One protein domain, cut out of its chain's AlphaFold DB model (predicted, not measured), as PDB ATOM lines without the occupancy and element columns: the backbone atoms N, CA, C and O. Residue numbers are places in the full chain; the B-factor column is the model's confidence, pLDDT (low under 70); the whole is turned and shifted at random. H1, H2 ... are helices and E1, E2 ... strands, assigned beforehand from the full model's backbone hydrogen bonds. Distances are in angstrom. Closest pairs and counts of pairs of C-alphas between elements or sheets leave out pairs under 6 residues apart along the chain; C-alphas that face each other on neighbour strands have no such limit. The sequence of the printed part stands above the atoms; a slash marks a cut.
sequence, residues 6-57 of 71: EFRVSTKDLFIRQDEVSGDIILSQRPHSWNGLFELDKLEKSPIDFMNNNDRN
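This is residues 6 to 57 of the 71 residues of the protein "Possible virulence-associated protein" of Chlorobium chlorochromatii (strain CaD3) (UniProt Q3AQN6). With little regular structure, this is an elongated chain: a small two-stranded hairpin, E1 and E2, then a short helix, H1, and a tail with no named element, residues 44 to 57; residues 32 to 57, of which 35 to 43 belong to H1, stand free, and so do residues 19 to 24 between the two strands. The printed part has 52 residues, with the order E1, E2, H1 and an antiparallel sheet E1 - E2; the class is mixed, with 19 residues in named elements. It is extended, radius of gyration of the C-alphas 16.9 A, spanning 49 by 28 by 19 A.

E1, residues 14 to 18, and E2, residues 25 to 29, form an antiparallel hairpin at 154 degrees; N 15 and O 28 are 2.8 A apart, within hydrogen-bond range. H1, residues 35 to 43, has every O i to N i+4 pair within that range. E1 and H1 are apart.

E1 is 13.2 A long from C-alpha 14 at (109.179, 8.505, 33.388), E2 13.4 A, and H1 12.9 A, ending at C-alpha 43 (89.605, 7.688, 50.335).

The C-alphas farthest apart, of Glu 6 and Asn 57, are 51.5 A apart. The printed part has no cut, no link is long, and no printed residue is under 70 in pLDDT.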
ATOM      1  N   GLU A   6     100.933   4.527  19.870       83.38
ATOM      2  CA  GLU A   6      99.809   4.445  20.798       83.38
ATOM      3  C   GLU A   6     100.237   4.450  22.273       83.38
ATOM      4  O   GLU A   6      99.479   4.908  23.119       83.38
ATOM      5  N   PHE A   7     101.475   4.040  22.574       79.88
ATOM      6  CA  PHE A   7     102.042   4.037  23.927       79.88
ATOM      7  C   PHE A   7     103.046   5.175  24.152       79.88
ATOM      8  O   PHE A   7     103.815   5.158  25.113       79.88
ATOM      9  N   ARG A   8     103.090   6.173  23.259       80.25
ATOM     10  CA  ARG A   8     103.967   7.330  23.452       80.25
ATOM     11  C   ARG A   8     103.460   8.193  24.589       80.25
ATOM     12  O   ARG A   8     102.376   8.765  24.536       80.25
ATOM     13  N   VAL A   9     104.324   8.347  25.574       76.50
ATOM     14  CA  VAL A   9     104.144   9.282  26.672       76.50
ATOM     15  C   VAL A   9     104.594  10.671  26.214       76.50
ATOM     16  O   VAL A   9     105.589  10.801  25.503       76.50
ATOM     17  N   SER A  10     103.840  11.712  26.570       76.94
ATOM     18  CA  SER A  10     104.141  13.099  26.178       76.94
ATOM     19  C   SER A  10     105.244  13.742  27.025       76.94
ATOM     20  O   SER A  10     105.798  14.771  26.638       76.94
ATOM     21  N   THR A  11     105.570  13.147  28.174       76.88
ATOM     22  CA  THR A  11     106.586  13.634  29.110       76.88
ATOM     23  C   THR A  11     107.967  13.081  28.766       76.88
ATOM     24  O   THR A  11     108.099  11.973  28.247       76.88
ATOM     25  N   LYS A  12     109.016  13.859  29.060       80.31
ATOM     26  CA  LYS A  12     110.412  13.424  28.866       80.31
ATOM     27  C   LYS A  12     110.897  12.488  29.974       80.31
ATOM     28  O   LYS A  12     111.728  11.629  29.704       80.31
ATOM     29  N   ASP A  13     110.332  12.632  31.172       82.25
ATOM     30  CA  ASP A  13     110.704  11.850  32.347       82.25
ATOM     31  C   ASP A  13     109.602  10.853  32.702       82.25
ATOM     32  O   ASP A  13     108.406  11.177  32.686       82.25
ATOM     33  N   LEU A  14     110.027   9.635  33.028       86.94
ATOM     34  CA  LEU A  14     109.179   8.505  33.388       86.94
ATOM     35  C   LEU A  14     109.777   7.795  34.599       86.94
ATOM     36  O   LEU A  14     110.996   7.751  34.765       86.94
ATOM     37  N   PHE A  15     108.917   7.206  35.418       88.56
ATOM     38  CA  PHE A  15     109.327   6.219  36.402       88.56
ATOM     39  C   PHE A  15     109.279   4.826  35.785       88.56
ATOM     40  O   PHE A  15     108.383   4.504  35.003       88.56
ATOM     41  N   ILE A  16     110.272   4.013  36.141       90.56
ATOM     42  CA  ILE A  16     110.421   2.639  35.675       90.56
ATOM     43  C   ILE A  16     110.425   1.749  36.907       90.56
ATOM     44  O   ILE A  16     111.239   1.950  37.809       90.56
ATOM     45  N   ARG A  17     109.519   0.774  36.943       93.81
ATOM     46  CA  ARG A  17     109.483  -0.258  37.979       93.81
ATOM     47  C   ARG A  17     109.316  -1.616  37.319       93.81
ATOM     48  O   ARG A  17     108.508  -1.748  36.404       93.81
ATOM     49  N   GLN A  18     110.053  -2.603  37.803       95.06
ATOM     50  CA  GLN A  18     109.796  -3.994  37.468       95.06
ATOM     51  C   GLN A  18     108.779  -4.567  38.456       95.06
ATOM     52  O   GLN A  18     108.880  -4.331  39.659       95.06
ATOM     53  N   ASP A  19     107.765  -5.256  37.950       95.38
ATOM     54  CA  ASP A  19     106.896  -6.063  38.791       95.38
ATOM     55  C   ASP A  19     107.652  -7.312  39.255       95.38
ATOM     56  O   ASP A  19     108.162  -8.070  38.434       95.38
ATOM     57  N   GLU A  20     107.746  -7.517  40.566       95.31
ATOM     58  CA  GLU A  20     108.529  -8.618  41.149       95.31
ATOM     59  C   GLU A  20     107.893  -9.997  40.900       95.31
ATOM     60  O   GLU A  20     108.572 -11.016  40.998       95.31
ATOM     61  N   VAL A  21     106.591 -10.053  40.588       96.00
ATOM     62  CA  VAL A  21     105.864 -11.314  40.392       96.00
ATOM     63  C   VAL A  21     105.891 -11.734  38.927       96.00
ATOM     64  O   VAL A  21     106.238 -12.875  38.628       96.00
ATOM     65  N   SER A  22     105.520 -10.839  38.006       96.25
ATOM     66  CA  SER A  22     105.487 -11.153  36.571       96.25
ATOM     67  C   SER A  22     106.810 -10.885  35.855       96.25
ATOM     68  O   SER A  22     107.058 -11.444  34.788       96.25
ATOM     69  N   GLY A  23     107.668 -10.037  36.425       93.25
ATOM     70  CA  GLY A  23     108.871  -9.532  35.770       93.25
ATOM     71  C   GLY A  23     108.598  -8.413  34.760       93.25
ATOM     72  O   GLY A  23     109.547  -7.950  34.120       93.25
ATOM     73  N   ASP A  24     107.345  -7.965  34.614       94.31
ATOM     74  CA  ASP A  24     106.963  -6.938  33.644       94.31
ATOM     75  C   ASP A  24     107.566  -5.576  33.986       94.31
ATOM     76  O   ASP A  24     107.633  -5.162  35.144       94.31
ATOM     77  N   ILE A  25     107.952  -4.827  32.952       90.38
ATOM     78  CA  ILE A  25     108.407  -3.446  33.114       90.38
ATOM     79  C   ILE A  25     107.215  -2.503  32.983       90.38
ATOM     80  O   ILE A  25     106.611  -2.370  31.917       90.38
ATOM     81  N   ILE A  26     106.934  -1.785  34.064       90.25
ATOM     82  CA  ILE A  26     105.902  -0.760  34.138       90.25
ATOM     83  C   ILE A  26     106.558   0.606  33.936       90.25
ATOM     84  O   ILE A  26     107.475   0.991  34.666       90.25
ATOM     85  N   LEU A  27     106.054   1.349  32.950       88.62
ATOM     86  CA  LEU A  27     106.417   2.740  32.696       88.62
ATOM     87  C   LEU A  27     105.275   3.640  33.164       88.62
ATOM     88  O   LEU A  27     104.156   3.528  32.662       88.62
ATOM     89  N   SER A  28     105.548   4.548  34.095       87.19
ATOM     90  CA  SER A  28     104.556   5.508  34.583       87.19
ATOM     91  C   SER A  28     105.047   6.944  34.447       87.19
ATOM     92  O   SER A  28     106.245   7.235  34.471       87.19
ATOM     93  N   GLN A  29     104.107   7.870  34.264       86.25
ATOM     94  CA  GLN A  29     104.428   9.293  34.255       86.25
ATOM     95  C   GLN A  29     104.809   9.752  35.659       86.25
ATOM     96  O   GLN A  29     104.162   9.382  36.641       86.25
ATOM     97  N   ARG A  30     105.820  10.618  35.747       83.62
ATOM     98  CA  ARG A  30     106.141  11.299  36.998       83.62
ATOM     99  C   ARG A  30     105.013  12.284  37.348       83.62
ATOM    100  O   ARG A  30     104.742  13.183  36.549       83.62
ATOM    101  N   PRO A  31     104.382  12.179  38.531       83.94
ATOM    102  CA  PRO A  31     103.410  13.168  38.980       83.94
ATOM    103  C   PRO A  31     104.070  14.539  39.160       83.94
ATOM    104  O   PRO A  31     105.188  14.645  39.664       83.94
ATOM    105  N   HIS A  32     103.354  15.599  38.794       84.38
ATOM    106  CA  HIS A  32     103.829  16.980  38.944       84.38
ATOM    107  C   HIS A  32     103.725  17.493  40.392       84.38
ATOM    108  O   HIS A  32     104.268  18.546  40.713       84.38
ATOM    109  N   SER A  33     103.001  16.781  41.263       90.56
ATOM    110  CA  SER A  33     102.793  17.146  42.668       90.56
ATOM    111  C   SER A  33     102.382  15.937  43.514       90.56
ATOM    112  O   SER A  33     102.086  14.863  42.987       90.56
ATOM    113  N   TRP A  34     102.308  16.147  44.828       93.19
ATOM    114  CA  TRP A  34     101.828  15.170  45.808       93.19
ATOM    115  C   TRP A  34     100.304  15.141  45.973       93.19
ATOM    116  O   TRP A  34      99.798  14.342  46.753       93.19
ATOM    117  N   ASN A  35      99.551  15.967  45.243       94.50
ATOM    118  CA  ASN A  35      98.105  16.091  45.450       94.50
ATOM    119  C   ASN A  35      97.377  14.747  45.311       94.50
ATOM    120  O   ASN A  35      96.537  14.425  46.141       94.50
ATOM    121  N   GLY A  36      97.750  13.931  44.320       89.81
ATOM    122  CA  GLY A  36      97.150  12.606  44.131       89.81
ATOM    123  C   GLY A  36      97.359  11.665  45.323       89.81
ATOM    124  O   GLY A  36      96.463  10.891  45.640       89.81
ATOM    125  N   LEU A  37      98.494  11.770  46.024       89.38
ATOM    126  CA  LEU A  37      98.733  11.006  47.249       89.38
ATOM    127  C   LEU A  37      97.766  11.435  48.364       89.38
ATOM    128  O   LEU A  37      97.173  10.584  49.016       89.38
ATOM    129  N   PHE A  38      97.574  12.741  48.565       91.44
ATOM    130  CA  PHE A  38      96.664  13.242  49.599       91.44
ATOM    131  C   PHE A  38      95.187  13.001  49.270       91.44
ATOM    132  O   PHE A  38      94.382  12.845  50.181       91.44
ATOM    133  N   GLU A  39      94.805  12.950  47.991       93.44
ATOM    134  CA  GLU A  39      93.453  12.517  47.620       93.44
ATOM    135  C   GLU A  39      93.226  11.029  47.929       93.44
ATOM    136  O   GLU A  39      92.138  10.670  48.371       93.44
ATOM    137  N   LEU A  40      94.245  10.173  47.770       90.75
ATOM    138  CA  LEU A  40      94.159   8.759  48.162       90.75
ATOM    139  C   LEU A  40      93.992   8.587  49.677       90.75
ATOM    140  O   LEU A  40      93.137   7.816  50.101       90.75
ATOM    141  N   ASP A  41      94.726   9.354  50.486       88.31
ATOM    142  CA  ASP A  41      94.616   9.331  51.956       88.31
ATOM    143  C   ASP A  41      93.196   9.666  52.459       88.31
ATOM    144  O   ASP A  41      92.716   9.133  53.458       88.31
ATOM    145  N   LYS A  42      92.460  10.508  51.724       88.69
ATOM    146  CA  LYS A  42      91.056  10.809  52.048       88.69
ATOM    147  C   LYS A  42      90.112   9.642  51.763       88.69
ATOM    148  O   LYS A  42      89.072   9.541  52.416       88.69
ATOM    149  N   LEU A  43      90.428   8.822  50.762       89.19
ATOM    150  CA  LEU A  43      89.605   7.688  50.335       89.19
ATOM    151  C   LEU A  43      89.851   6.461  51.213       89.19
ATOM    152  O   LEU A  43      88.908   5.741  51.538       89.19
ATOM    153  N   GLU A  44      91.100   6.249  51.618       82.06
ATOM    154  CA  GLU A  44      91.526   5.097  52.397       82.06
ATOM    155  C   GLU A  44      92.113   5.562  53.728       82.06
ATOM    156  O   GLU A  44      93.270   5.966  53.829       82.06
ATOM    157  N   LYS A  45      91.287   5.529  54.776       80.94
ATOM    158  CA  LYS A  45      91.743   5.895  56.116       80.94
ATOM    159  C   LYS A  45      92.585   4.770  56.691       80.94
ATOM    160  O   LYS A  45      92.113   3.640  56.814       80.94
ATOM    161  N   SER A  46      93.795   5.115  57.119       85.06
ATOM    162  CA  SER A  46      94.604   4.220  57.944       85.06
ATOM    163  C   SER A  46      93.820   3.802  59.202       85.06
ATOM    164  O   SER A  46      93.046   4.611  59.732       85.06
ATOM    165  N   PRO A  47      94.002   2.563  59.695       89.12
ATOM    166  CA  PRO A  47      93.427   2.127  60.963       89.12
ATOM    167  C   PRO A  47      93.735   3.110  62.098       89.12
ATOM    168  O   PRO A  47      94.805   3.715  62.133       89.12
ATOM    169  N   ILE A  48      92.798   3.267  63.039       87.38
ATOM    170  CA  ILE A  48      92.921   4.227  64.152       87.38
ATOM    171  C   ILE A  48      94.146   3.961  65.039       87.38
ATOM    172  O   ILE A  48      94.664   4.866  65.688       87.38
ATOM    173  N   ASP A  49      94.601   2.715  65.066       90.25
ATOM    174  CA  ASP A  49      95.724   2.206  65.838       90.25
ATOM    175  C   ASP A  49      97.014   2.062  65.017       90.25
ATOM    176  O   ASP A  49      98.021   1.606  65.560       90.25
ATOM    177  N   PHE A  50      97.017   2.468  63.742       89.62
ATOM    178  CA  PHE A  50      98.192   2.395  62.879       89.62
ATOM    179  C   PHE A  50      99.355   3.213  63.453       89.62
ATOM    180  O   PHE A  50      99.246   4.430  63.636       89.62
ATOM    181  N   MET A  51     100.500   2.561  63.684       90.12
ATOM    182  CA  MET A  51     101.717   3.192  64.207       90.12
ATOM    183  C   MET A  51     101.486   3.899  65.551       90.12
ATOM    184  O   MET A  51     101.946   5.033  65.749       90.12
ATOM    185  N   ASN A  52     100.768   3.239  66.459       92.12
ATOM    186  CA  ASN A  52     100.493   3.752  67.796       92.12
ATOM    187  C   ASN A  52     101.766   3.781  68.671       92.12
ATOM    188  O   ASN A  52     102.854   3.366  68.267       92.12
ATOM    189  N   ASN A  53     101.643   4.289  69.899       89.62
ATOM    190  CA  ASN A  53     102.787   4.447  70.801       89.62
ATOM    191  C   ASN A  53     103.526   3.134  71.099       89.62
ATOM    192  O   ASN A  53     104.739   3.175  71.282       89.62
ATOM    193  N   ASN A  54     102.834   1.992  71.137       89.06
ATOM    194  CA  ASN A  54     103.472   0.701  71.386       89.06
ATOM    195  C   ASN A  54     104.328   0.267  70.192       89.06
ATOM    196  O   ASN A  54     105.455  -0.172  70.399       89.06
ATOM    197  N   ASP A  55     103.847   0.469  68.960       88.25
ATOM    198  CA  ASP A  55     104.599   0.149  67.735       88.25
ATOM    199  C   ASP A  55     105.882   0.984  67.617       88.25
ATOM    200  O   ASP A  55     106.896   0.539  67.080       88.25
ATOM    201  N   ARG A  56     105.841   2.219  68.134       84.44
ATOM    202  CA  ARG A  56     106.967   3.162  68.103       84.44
ATOM    203  C   ARG A  56     107.879   3.080  69.320       84.44
ATOM    204  O   ARG A  56     108.907   3.757  69.337       84.44
ATOM    205  N   ASN A  57     107.533   2.280  70.325       86.62
ATOM    206  CA  ASN A  57     108.337   2.115  71.531       86.62
ATOM    207  C   ASN A  57     109.498   1.142  71.275       86.62
ATOM    208  O   ASN A  57     109.568   0.045  71.828       86.62
TER     209      ASN A  57